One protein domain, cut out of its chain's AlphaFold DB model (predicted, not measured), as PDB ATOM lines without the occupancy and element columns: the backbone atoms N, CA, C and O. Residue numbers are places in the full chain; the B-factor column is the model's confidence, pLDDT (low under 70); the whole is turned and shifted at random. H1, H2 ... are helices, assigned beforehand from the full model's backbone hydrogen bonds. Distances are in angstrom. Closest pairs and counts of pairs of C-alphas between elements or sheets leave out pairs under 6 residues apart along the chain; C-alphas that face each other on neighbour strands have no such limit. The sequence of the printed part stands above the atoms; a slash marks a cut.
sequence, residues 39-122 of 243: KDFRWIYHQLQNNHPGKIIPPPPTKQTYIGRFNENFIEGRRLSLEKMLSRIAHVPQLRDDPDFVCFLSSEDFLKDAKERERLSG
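Overview. This is residues 39 to 122 of the 243 residues of a protein of Meyerozyma guilliermondii (strain ATCC 6260 / CBS 566 / DSM 6381 / JCM 1539 / NBRC 10279 / NRRL Y-324) (UniProt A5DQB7). Three helices, H1, H4 and H5, run side by side with their centres in a triangle, and the long helix H2 reaches out past them. A loop, residues 52 to 71, leads out to its far end, where residues 65 to 73 stick out. The printed part has 84 residues, with five named helices, H1 to H5 in order along the chain, which hold 56 of them, and no named strand; the class is all helix, and the whole is compact, with a radius of gyration of the C-alphas of 13.6 A and spans of 36 by 27 by 22 A.

Arrangement. H1, residues 39 to 51, touches H4, residues 99 to 106, opposite ways at a shallow tilt of 25 degrees; the closest C-alphas, of Ile 44 and Phe 101, are 6.6 A apart. H2, residues 72 to 90, is close to H1 but not clearly touching, C-alphas 41 and 82 being closest at 7.7 A. H3, residues 93 to 96, only just touches residues 89 to 90 of H2, only at the corner, with 3 pairs of C-alphas within 8 A, the closest Ala 90 and Arg 96 at 4.6 A. H4 and H5, residues 110 to 121, form a helical hairpin, closest C-alphas 104 and 110 at 6.9 A. Every O i to N i+4 pair is within hydrogen-bond range in H1, H2, H4 and H5; H3 is too short for one.

Along the chain. H1 begins at C-alpha 39 (-41.660, -25.759, -31.276) and measures 18.5 A; H2 measures 26.7 A, H3 5.0 A and H4 10.4 A. H5, 15.9 A, ends at C-alpha 121 (-25.979, -21.384, -38.400).

Size, cuts and confidence. The two C-alphas farthest apart, of Ile 67 and Pro 93, are 37.9 A apart. The printed part has no cut; the link H1 to H2 is long. Residues 63 to 67 and 122 have pLDDT under 70.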
ATOM      1  N   LYS A  39     -42.654 -25.595 -30.195       90.38
ATOM      2  CA  LYS A  39     -41.660 -25.759 -31.276       90.38
ATOM      3  C   LYS A  39     -40.510 -24.749 -31.182       90.38
ATOM      4  O   LYS A  39     -39.381 -25.100 -31.493       90.38
ATOM      5  N   ASP A  40     -40.779 -23.542 -30.704       93.88
ATOM      6  CA  ASP A  40     -39.777 -22.484 -30.569       93.88
ATOM      7  C   ASP A  40     -38.785 -22.815 -29.437       93.88
ATOM      8  O   ASP A  40     -37.594 -22.550 -29.541       93.88
ATOM      9  N   PHE A  41     -39.250 -23.479 -28.372       94.94
ATOM     10  CA  PHE A  41     -38.375 -23.972 -27.300       94.94
ATOM     11  C   PHE A  41     -37.456 -25.102 -27.779       94.94
ATOM     12  O   PHE A  41     -36.310 -25.203 -27.348       94.94
ATOM     13  N   ARG A  42     -37.950 -25.959 -28.680       93.12
ATOM     14  CA  ARG A  42     -37.127 -26.989 -29.332       93.12
ATOM     15  C   ARG A  42     -36.078 -26.358 -30.240       93.12
ATOM     16  O   ARG A  42     -34.940 -26.809 -30.238       93.12
ATOM     17  N   TRP A  43     -36.448 -25.303 -30.959       93.94
ATOM     18  CA  TRP A  43     -35.521 -24.548 -31.793       93.94
ATOM     19  C   TRP A  43     -34.330 -24.025 -30.987       93.94
ATOM     20  O   TRP A  43     -33.192 -24.353 -31.312       93.94
ATOM     21  N   ILE A  44     -34.576 -23.300 -29.888       94.69
ATOM     22  CA  ILE A  44     -33.474 -22.730 -29.097       94.69
ATOM     23  C   ILE A  44     -32.618 -23.817 -28.443       94.69
ATOM     24  O   ILE A  44     -31.403 -23.675 -28.357       94.69
ATOM     25  N   TYR A  45     -33.222 -24.940 -28.042       94.25
ATOM     26  CA  TYR A  45     -32.476 -26.094 -27.549       94.25
ATOM     27  C   TYR A  45     -31.456 -26.599 -28.581       94.25
ATOM     28  O   TYR A  45     -30.288 -26.768 -28.242       94.25
ATOM     29  N   HIS A  46     -31.867 -26.780 -29.839       92.44
ATOM     30  CA  HIS A  46     -30.969 -27.239 -30.900       92.44
ATOM     31  C   HIS A  46     -29.911 -26.199 -31.278       92.44
ATOM     32  O   HIS A  46     -28.753 -26.561 -31.470       92.44
ATOM     33  N   GLN A  47     -30.268 -24.914 -31.321       92.94
ATOM     34  CA  GLN A  47     -29.284 -23.870 -31.610       92.94
ATOM     35  C   GLN A  47     -28.204 -23.783 -30.537       92.94
ATOM     36  O   GLN A  47     -27.023 -23.743 -30.861       92.94
ATOM     37  N   LEU A  48     -28.576 -23.873 -29.259       93.06
ATOM     38  CA  LEU A  48     -27.590 -23.879 -28.181       93.06
ATOM     39  C   LEU A  48     -26.697 -25.125 -28.202       93.06
ATOM     40  O   LEU A  48     -25.516 -25.022 -27.882       93.06
ATOM     41  N   GLN A  49     -27.226 -26.287 -28.598       92.38
ATOM     42  CA  GLN A  49     -26.413 -27.495 -28.783       92.38
ATOM     43  C   GLN A  49     -25.371 -27.325 -29.894       92.38
ATOM     44  O   GLN A  49     -24.235 -27.772 -29.736       92.38
ATOM     45  N   ASN A  50     -25.750 -26.670 -30.992       90.62
ATOM     46  CA  ASN A  50     -24.874 -26.471 -32.142       90.62
ATOM     47  C   ASN A  50     -23.838 -25.370 -31.894       90.62
ATOM     48  O   ASN A  50     -22.669 -25.544 -32.230       90.62
ATOM     49  N   ASN A  51     -24.244 -24.270 -31.257       91.31
ATOM     50  CA  ASN A  51     -23.357 -23.150 -30.945       91.31
ATOM     51  C   ASN A  51     -22.342 -23.503 -29.841       91.31
ATOM     52  O   ASN A  51     -21.238 -22.959 -29.828       91.31
ATOM     53  N   HIS A  52     -22.688 -24.418 -28.923       91.56
ATOM     54  CA  HIS A  52     -21.868 -24.754 -27.749       91.56
ATOM     55  C   HIS A  52     -21.603 -26.264 -27.623       91.56
ATOM     56  O   HIS A  52     -22.092 -26.903 -26.679       91.56
ATOM     57  N   PRO A  53     -20.793 -26.864 -28.519       88.31
ATOM     58  CA  PRO A  53     -20.456 -28.281 -28.429       88.31
ATOM     59  C   PRO A  53     -19.754 -28.593 -27.097       88.31
ATOM     60  O   PRO A  53     -18.854 -27.881 -26.654       88.31
ATOM     61  N   GLY A  54     -20.185 -29.668 -26.432       86.69
ATOM     62  CA  GLY A  54     -19.649 -30.093 -25.131       86.69
ATOM     63  C   GLY A  54     -20.282 -29.414 -23.909       86.69
ATOM     64  O   GLY A  54     -19.921 -29.744 -22.777       86.69
ATOM     65  N   LYS A  55     -21.245 -28.498 -24.088       88.44
ATOM     66  CA  LYS A  55     -22.066 -27.976 -22.984       88.44
ATOM     67  C   LYS A  55     -23.341 -28.796 -22.831       88.44
ATOM     68  O   LYS A  55     -24.019 -29.122 -23.799       88.44
ATOM     69  N   ILE A  56     -23.687 -29.112 -21.583       88.38
ATOM     70  CA  ILE A  56     -24.934 -29.814 -21.269       88.38
ATOM     71  C   ILE A  56     -26.071 -28.793 -21.296       88.38
ATOM     72  O   ILE A  56     -26.202 -27.976 -20.383       88.38
ATOM     73  N   ILE A  57     -26.892 -28.850 -22.344       91.06
ATOM     74  CA  ILE A  57     -28.116 -28.053 -22.449       91.06
ATOM     75  C   ILE A  57     -29.263 -28.845 -21.800       91.06
ATOM     76  O   ILE A  57     -29.453 -30.014 -22.140       91.06
ATOM     77  N   PRO A  58     -30.036 -28.258 -20.865       88.81
ATOM     78  CA  PRO A  58     -31.170 -28.937 -20.248       88.81
ATOM     79  C   PRO A  58     -32.186 -29.384 -21.312       88.81
ATOM     80  O   PRO A  58     -32.592 -28.554 -22.132       88.81
ATOM     81  N   PRO A  59     -32.618 -30.657 -21.321       85.75
ATOM     82  CA  PRO A  59     -33.530 -31.145 -22.339       85.75
ATOM     83  C   PRO A  59     -34.932 -30.540 -22.164       85.75
ATOM     84  O   PRO A  59     -35.417 -30.396 -21.036       85.75
ATOM     85  N   PRO A  60     -35.625 -30.208 -23.266       85.75
ATOM     86  CA  PRO A  60     -37.023 -29.816 -23.215       85.75
ATOM     87  C   PRO A  60     -37.886 -31.017 -22.800       85.75
ATOM     88  O   PRO A  60     -37.530 -32.161 -23.089       85.75
ATOM     89  N   PRO A  61     -39.049 -30.784 -22.166       84.12
ATOM     90  CA  PRO A  61     -39.945 -31.863 -21.771       84.12
ATOM     91  C   PRO A  61     -40.375 -32.686 -22.986       84.12
ATOM     92  O   PRO A  61     -40.556 -32.133 -24.076       84.12
ATOM     93  N   THR A  62     -40.583 -33.986 -22.775       76.69
ATOM     94  CA  THR A  62     -40.910 -34.958 -23.822       76.69
ATOM     95  C   THR A  62     -42.077 -34.497 -24.701       76.69
ATOM     96  O   THR A  62     -43.094 -33.963 -24.233       76.69
ATOM     97  N   LYS A  63     -41.930 -34.705 -26.012       67.75
ATOM     98  CA  LYS A  63     -42.984 -34.481 -27.004       67.75
ATOM     99  C   LYS A  63     -44.084 -35.522 -26.763       67.75
ATOM    100  O   LYS A  63     -43.861 -36.704 -26.968       67.75
ATOM    101  N   GLN A  64     -45.255 -35.099 -26.286       64.56
ATOM    102  CA  GLN A  64     -46.403 -36.001 -26.164       64.56
ATOM    103  C   GLN A  64     -47.132 -36.154 -27.498       64.56
ATOM    104  O   GLN A  64     -47.354 -35.172 -28.213       64.56
ATOM    105  N   THR A  65     -47.540 -37.392 -27.771       58.59
ATOM    106  CA  THR A  65     -48.416 -37.809 -28.870       58.59
ATOM    107  C   THR A  65     -49.770 -37.092 -28.804       58.59
ATOM    108  O   THR A  65     -50.219 -36.665 -27.746       58.59
ATOM    109  N   TYR A  66     -50.427 -36.946 -29.956       58.38
ATOM    110  CA  TYR A  66     -51.613 -36.117 -30.218       58.38
ATOM    111  C   TYR A  66     -52.788 -36.213 -29.219       58.38
ATOM    112  O   TYR A  66     -53.589 -35.272 -29.150       58.38
ATOM    113  N   ILE A  67     -52.900 -37.291 -28.437       65.19
ATOM    114  CA  ILE A  67     -53.948 -37.478 -27.428       65.19
ATOM    115  C   ILE A  67     -53.591 -36.694 -26.149       65.19
ATOM    116  O   ILE A  67     -52.561 -36.913 -25.526       65.19
ATOM    117  N   GLY A  68     -54.435 -35.738 -25.751       71.94
ATOM    118  CA  GLY A  68     -54.254 -35.001 -24.490       71.94
ATOM    119  C   GLY A  68     -53.404 -33.725 -24.557       71.94
ATOM    120  O   GLY A  68     -53.211 -33.090 -23.524       71.94
ATOM    121  N   ARG A  69     -52.985 -33.259 -25.746       73.50
ATOM    122  CA  ARG A  69     -52.204 -32.008 -25.886       73.50
ATOM    123  C   ARG A  69     -52.867 -30.762 -25.286       73.50
ATOM    124  O   ARG A  69     -52.159 -29.819 -24.969       73.50
ATOM    125  N   PHE A  70     -54.196 -30.754 -25.152       79.88
ATOM    126  CA  PHE A  70     -54.976 -29.654 -24.566       79.88
ATOM    127  C   PHE A  70     -55.410 -29.913 -23.114       79.88
ATOM    128  O   PHE A  70     -56.214 -29.156 -22.582       79.88
ATOM    129  N   ASN A  71     -54.922 -30.982 -22.480       86.50
ATOM    130  CA  ASN A  71     -55.202 -31.255 -21.076       86.50
ATOM    131  C   ASN A  71     -54.477 -30.227 -20.193       86.50
ATOM    132  O   ASN A  71     -53.276 -30.019 -20.342       86.50
ATOM    133  N   GLU A  72     -55.193 -29.592 -19.269       86.94
ATOM    134  CA  GLU A  72     -54.652 -28.525 -18.418       86.94
ATOM    135  C   GLU A  72     -53.477 -28.992 -17.548       86.94
ATOM    136  O   GLU A  72     -52.433 -28.341 -17.532       86.94
ATOM    137  N   ASN A  73     -53.578 -30.175 -16.931       86.94
ATOM    138  CA  ASN A  73     -52.492 -30.751 -16.129       86.94
ATOM    139  C   ASN A  73     -51.218 -30.944 -16.959       86.94
ATOM    140  O   ASN A  73     -50.101 -30.754 -16.477       86.94
ATOM    141  N   PHE A  74     -51.389 -31.307 -18.230       85.69
ATOM    142  CA  PHE A  74     -50.271 -31.455 -19.143       85.69
ATOM    143  C   PHE A  74     -49.655 -30.108 -19.523       85.69
ATOM    144  O   PHE A  74     -48.430 -29.965 -19.523       85.69
ATOM    145  N   ILE A  75     -50.495 -29.121 -19.840       89.25
ATOM    146  CA  ILE A  75     -50.048 -27.769 -20.174       89.25
ATOM    147  C   ILE A  75     -49.219 -27.197 -19.023       89.25
ATOM    148  O   ILE A  75     -48.127 -26.687 -19.278       89.25
ATOM    149  N   GLU A  76     -49.684 -27.352 -17.783       90.88
ATOM    150  CA  GLU A  76     -48.979 -26.895 -16.583       90.88
ATOM    151  C   GLU A  76     -47.695 -27.685 -16.308       90.88
ATOM    152  O   GLU A  76     -46.639 -27.088 -16.094       90.88
ATOM    153  N   GLY A  77     -47.726 -29.020 -16.391       90.31
ATOM    154  CA  GLY A  77     -46.521 -29.842 -16.228       90.31
ATOM    155  C   GLY A  77     -45.433 -29.497 -17.255       90.31
ATOM    156  O   GLY A  77     -44.246 -29.376 -16.926       90.31
ATOM    157  N   ARG A  78     -45.844 -29.248 -18.502       92.06
ATOM    158  CA  ARG A  78     -44.959 -28.763 -19.563       92.06
ATOM    159  C   ARG A  78     -44.467 -27.345 -19.274       92.06
ATOM    160  O   ARG A  78     -43.270 -27.111 -19.413       92.06
ATOM    161  N   ARG A  79     -45.337 -26.422 -18.847       94.06
ATOM    162  CA  ARG A  79     -44.974 -25.037 -18.490       94.06
ATOM    163  C   ARG A  79     -43.873 -25.013 -17.428       94.06
ATOM    164  O   ARG A  79     -42.857 -24.359 -17.638       94.06
ATOM    165  N   LEU A  80     -44.031 -25.785 -16.351       93.62
ATOM    166  CA  LEU A  80     -43.039 -25.918 -15.276       93.62
ATOM    167  C   LEU A  80     -41.693 -26.448 -15.784       93.62
ATOM    168  O   LEU A  80     -40.633 -25.992 -15.359       93.62
ATOM    169  N   SER A  81     -41.719 -27.419 -16.693       92.94
ATOM    170  CA  SER A  81     -40.497 -28.003 -17.252       92.94
ATOM    171  C   SER A  81     -39.773 -27.033 -18.192       92.94
ATOM    172  O   SER A  81     -38.551 -26.920 -18.136       92.94
ATOM    173  N   LEU A  82     -40.522 -26.287 -19.012       94.94
ATOM    174  CA  LEU A  82     -39.975 -25.233 -19.871       94.94
ATOM    175  C   LEU A  82     -39.374 -24.087 -19.047       94.94
ATOM    176  O   LEU A  82     -38.290 -23.609 -19.366       94.94
ATOM    177  N   GLU A  83     -40.035 -23.689 -17.959       95.19
ATOM    178  CA  GLU A  83     -39.518 -22.693 -17.016       95.19
ATOM    179  C   GLU A  83     -38.186 -23.143 -16.403       95.19
ATOM    180  O   GLU A  83     -37.205 -22.399 -16.426       95.19
ATOM    181  N   LYS A  84     -38.114 -24.395 -15.929       94.50
ATOM    182  CA  LYS A  84     -36.868 -24.979 -15.411       94.50
ATOM    183  C   LYS A  84     -35.762 -24.994 -16.465       94.50
ATOM    184  O   LYS A  84     -34.628 -24.651 -16.139       94.50
ATOM    185  N   MET A  85     -36.078 -25.366 -17.707       94.88
ATOM    186  CA  MET A  85     -35.122 -25.375 -18.818       94.88
ATOM    187  C   MET A  85     -34.532 -23.978 -19.053       94.88
ATOM    188  O   MET A  85     -33.313 -23.818 -19.012       94.88
ATOM    189  N   LEU A  86     -35.383 -22.959 -19.221       95.50
ATOM    190  CA  LEU A  86     -34.941 -21.577 -19.438       95.50
ATOM    191  C   LEU A  86     -34.150 -21.030 -18.251       95.50
ATOM    192  O   LEU A  86     -33.109 -20.408 -18.445       95.50
ATOM    193  N   SER A  87     -34.609 -21.302 -17.027       94.69
ATOM    194  CA  SER A  87     -33.903 -20.895 -15.815       94.69
ATOM    195  C   SER A  87     -32.493 -21.482 -15.793       94.69
ATOM    196  O   SER A  87     -31.525 -20.752 -15.612       94.69
ATOM    197  N   ARG A  88     -32.339 -22.785 -16.056       93.56
ATOM    198  CA  ARG A  88     -31.027 -23.447 -16.091       93.56
ATOM    199  C   ARG A  88     -30.106 -22.883 -17.174       93.56
ATOM    200  O   ARG A  88     -28.928 -22.695 -16.891       93.56
ATOM    201  N   ILE A  89     -30.632 -22.578 -18.361       93.56
ATOM    202  CA  ILE A  89     -29.869 -21.930 -19.441       93.56
ATOM    203  C   ILE A  89     -29.382 -20.545 -18.990       93.56
ATOM    204  O   ILE A  89     -28.196 -20.247 -19.099       93.56
ATOM    205  N   ALA A  90     -30.261 -19.739 -18.389       92.56
ATOM    206  CA  ALA A  90     -29.936 -18.389 -17.930       92.56
ATOM    207  C   ALA A  90     -28.886 -18.341 -16.799       92.56
ATOM    208  O   ALA A  90     -28.224 -17.320 -16.629       92.56
ATOM    209  N   HIS A  91     -28.705 -19.426 -16.037       92.00
ATOM    210  CA  HIS A  91     -27.659 -19.517 -15.007       92.00
ATOM    211  C   HIS A  91     -26.255 -19.757 -15.582       92.00
ATOM    212  O   HIS A  91     -25.274 -19.566 -14.865       92.00
ATOM    213  N   VAL A  92     -26.134 -20.190 -16.840       91.88
ATOM    214  CA  VAL A  92     -24.841 -20.421 -17.493       91.88
ATOM    215  C   VAL A  92     -24.489 -19.174 -18.309       91.88
ATOM    216  O   VAL A  92     -25.125 -18.954 -19.337       91.88
ATOM    217  N   PRO A  93     -23.473 -18.372 -17.926       90.56
ATOM    218  CA  PRO A  93     -23.199 -17.083 -18.576       90.56
ATOM    219  C   PRO A  93     -23.014 -17.190 -20.094       90.56
ATOM    220  O   PRO A  93     -23.578 -16.412 -20.847       90.56
ATOM    221  N   GLN A  94     -22.311 -18.230 -20.545       90.94
ATOM    222  CA  GLN A  94     -22.047 -18.489 -21.965       90.94
ATOM    223  C   GLN A  94     -23.316 -18.761 -22.785       90.94
ATOM    224  O   GLN A  94     -23.359 -18.411 -23.956       90.94
ATOM    225  N   LEU A  95     -24.334 -19.386 -22.181       92.38
ATOM    226  CA  LEU A  95     -25.605 -19.671 -22.851       92.38
ATOM    227  C   LEU A  95     -26.596 -18.515 -22.695       92.38
ATOM    228  O   LEU A  95     -27.398 -18.260 -23.584       92.38
ATOM    229  N   ARG A  96     -26.543 -17.813 -21.557       91.31
ATOM    230  CA  ARG A  96     -27.348 -16.618 -21.286       91.31
ATOM    231  C   ARG A  96     -27.019 -15.487 -22.258       91.31
ATOM    232  O   ARG A  96     -27.926 -14.789 -22.699       91.31
ATOM    233  N   ASP A  97     -25.737 -15.312 -22.556       90.56
ATOM    234  CA  ASP A  97     -25.230 -14.238 -23.411       90.56
ATOM    235  C   ASP A  97     -25.180 -14.665 -24.897       90.56
ATOM    236  O   ASP A  97     -24.703 -13.923 -25.752       90.56
ATOM    237  N   ASP A  98     -25.689 -15.860 -25.224       92.62
ATOM    238  CA  ASP A  98     -25.773 -16.353 -26.596       92.62
ATOM    239  C   ASP A  98     -26.784 -15.527 -27.423       92.62
ATOM    240  O   ASP A  98     -27.909 -15.276 -26.970       92.62
ATOM    241  N   PRO A  99     -26.432 -15.113 -28.655       93.00
ATOM    242  CA  PRO A  99     -27.284 -14.247 -29.465       93.00
ATOM    243  C   PRO A  99     -28.606 -14.904 -29.890       93.00
ATOM    244  O   PRO A  99     -29.595 -14.188 -30.080       93.00
ATOM    245  N   ASP A 100     -28.656 -16.229 -30.045       94.00
ATOM    246  CA  ASP A 100     -29.891 -16.953 -30.358       94.00
ATOM    247  C   ASP A 100     -30.797 -17.024 -29.128       94.00
ATOM    248  O   ASP A 100     -32.014 -16.870 -29.254       94.00
ATOM    249  N   PHE A 101     -30.220 -17.173 -27.930       94.38
ATOM    250  CA  PHE A 101     -30.982 -17.139 -26.678       94.38
ATOM    251  C   PHE A 101     -31.559 -15.751 -26.397       94.38
ATOM    252  O   PHE A 101     -32.745 -15.626 -26.084       94.38
ATOM    253  N   VAL A 102     -30.763 -14.696 -26.584       92.56
ATOM    254  CA  VAL A 102     -31.234 -13.309 -26.465       92.56
ATOM    255  C   VAL A 102     -32.362 -13.044 -27.463       92.56
ATOM    256  O   VAL A 102     -33.418 -12.556 -27.064       92.56
ATOM    257  N   CYS A 103     -32.191 -13.429 -28.733       93.00
ATOM    258  CA  CYS A 103     -33.226 -13.288 -29.761       93.00
ATOM    259  C   CYS A 103     -34.502 -14.067 -29.410       93.00
ATOM    260  O   CYS A 103     -35.612 -13.541 -29.534       93.00
ATOM    261  N   PHE A 104     -34.359 -15.293 -28.899       94.88
ATOM    262  CA  PHE A 104     -35.485 -16.087 -28.422       94.88
ATOM    263  C   PHE A 104     -36.259 -15.379 -27.304       94.88
ATOM    264  O   PHE A 104     -37.483 -15.504 -27.262       94.88
ATOM    265  N   LEU A 105     -35.599 -14.613 -26.435       93.44
ATOM    266  CA  LEU A 105     -36.267 -13.873 -25.368       93.44
ATOM    267  C   LEU A 105     -36.854 -12.538 -25.840       93.44
ATOM    268  O   LEU A 105     -37.952 -12.222 -25.409       93.44
ATOM    269  N   SER A 106     -36.195 -11.775 -26.715       90.56
ATOM    270  CA  SER A 106     -36.614 -10.401 -27.052       90.56
ATOM    271  C   SER A 106     -37.439 -10.245 -28.332       90.56
ATOM    272  O   SER A 106     -38.150  -9.254 -28.461       90.56
ATOM    273  N   SER A 107     -37.369 -11.187 -29.277       92.06
ATOM    274  CA  SER A 107     -37.988 -11.012 -30.600       92.06
ATOM    275  C   SER A 107     -39.525 -10.973 -30.554       92.06
ATOM    276  O   SER A 107     -40.172 -11.837 -29.949       92.06
ATOM    277  N   GLU A 108     -40.126 -10.006 -31.246       88.94
ATOM    278  CA  GLU A 108     -41.578  -9.944 -31.444       88.94
ATOM    279  C   GLU A 108     -42.039 -10.908 -32.555       88.94
ATOM    280  O   GLU A 108     -42.974 -11.683 -32.344       88.94
ATOM    281  N   ASP A 109     -41.343 -10.931 -33.702       91.12
ATOM    282  CA  ASP A 109     -41.630 -11.803 -34.859       91.12
ATOM    283  C   ASP A 109     -40.632 -12.967 -34.954       91.12
ATOM    284  O   ASP A 109     -39.867 -13.137 -35.909       91.12
ATOM    285  N   PHE A 110     -40.659 -13.804 -33.917       92.25
ATOM    286  CA  PHE A 110     -39.683 -14.875 -33.734       92.25
ATOM    287  C   PHE A 110     -39.638 -15.880 -34.893       92.25
ATOM    288  O   PHE A 110     -38.588 -16.447 -35.175       92.25
ATOM    289  N   LEU A 111     -40.754 -16.116 -35.588       89.25
ATOM    290  CA  LEU A 111     -40.798 -17.110 -36.661       89.25
ATOM    291  C   LEU A 111     -39.888 -16.730 -37.838       89.25
ATOM    292  O   LEU A 111     -39.262 -17.609 -38.433       89.25
ATOM    293  N   LYS A 112     -39.823 -15.438 -38.177       91.25
ATOM    294  CA  LYS A 112     -38.939 -14.940 -39.235       91.25
ATOM    295  C   LYS A 112     -37.489 -14.937 -38.771       91.25
ATOM    296  O   LYS A 112     -36.636 -15.482 -39.468       91.25
ATOM    297  N   ASP A 113     -37.237 -14.412 -37.576       91.56
ATOM    298  CA  ASP A 113     -35.883 -14.303 -37.022       91.56
ATOM    299  C   ASP A 113     -35.227 -15.675 -36.833       91.56
ATOM    300  O   ASP A 113     -34.061 -15.867 -37.179       91.56
ATOM    301  N   ALA A 114     -35.989 -16.660 -36.346       90.75
ATOM    302  CA  ALA A 114     -35.518 -18.031 -36.183       90.75
ATOM    303  C   ALA A 114     -35.089 -18.645 -37.522       90.75
ATOM    304  O   ALA A 114     -34.042 -19.285 -37.601       90.75
ATOM    305  N   LYS A 115     -35.865 -18.406 -38.588       90.62
ATOM    306  CA  LYS A 115     -35.572 -18.918 -39.932       90.62
ATOM    307  C   LYS A 115     -34.306 -18.294 -40.524       90.62
ATOM    308  O   LYS A 115     -33.490 -19.001 -41.114       90.62
ATOM    309  N   GLU A 116     -34.121 -16.987 -40.361       90.50
ATOM    310  CA  GLU A 116     -32.900 -16.316 -40.820       90.50
ATOM    311  C   GLU A 116     -31.664 -16.813 -40.059       90.50
ATOM    312  O   GLU A 116     -30.620 -17.069 -40.661       90.50
ATOM    313  N   ARG A 117     -31.789 -17.038 -38.748       89.50
ATOM    314  CA  ARG A 117     -30.709 -17.588 -37.915       89.50
ATOM    315  C   ARG A 117     -30.367 -19.039 -38.254       89.50
ATOM    316  O   ARG A 117     -29.188 -19.380 -38.285       89.50
ATOM    317  N   GLU A 118     -31.349 -19.876 -38.584       88.62
ATOM    318  CA  GLU A 118     -31.099 -21.229 -39.118       88.62
ATOM    319  C   GLU A 118     -30.260 -21.183 -40.398       88.62
ATOM    320  O   GLU A 118     -29.297 -21.939 -40.534       88.62
ATOM    321  N   ARG A 119     -30.569 -20.252 -41.309       86.50
ATOM    322  CA  ARG A 119     -29.823 -20.075 -42.564       86.50
ATOM    323  C   ARG A 119     -28.359 -19.688 -42.327       86.50
ATOM    324  O   ARG A 119     -27.506 -20.037 -43.137       86.50
ATOM    325  N   LEU A 120     -28.082 -18.956 -41.247       84.19
ATOM    326  CA  LEU A 120     -26.734 -18.525 -40.869       84.19
ATOM    327  C   LEU A 120     -25.954 -19.623 -40.139       84.19
ATOM    328  O   LEU A 120     -24.777 -19.822 -40.429       84.19
ATOM    329  N   SER A 121     -26.604 -20.331 -39.214       78.00
ATOM    330  CA  SER A 121     -25.979 -21.384 -38.400       78.00
ATOM    331  C   SER A 121     -25.791 -22.699 -39.180       78.00
ATOM    332  O   SER A 121     -24.960 -23.529 -38.827       78.00
ATOM    333  N   GLY A 122     -26.535 -22.907 -40.273       69.94
ATOM    334  CA  GLY A 122     -26.489 -24.157 -41.041       69.94
ATOM    335  C   GLY A 122     -27.161 -25.336 -40.325       69.94
ATOM    336  O   GLY A 122     -27.166 -26.455 -40.843       69.94
TER     337      GLY A 122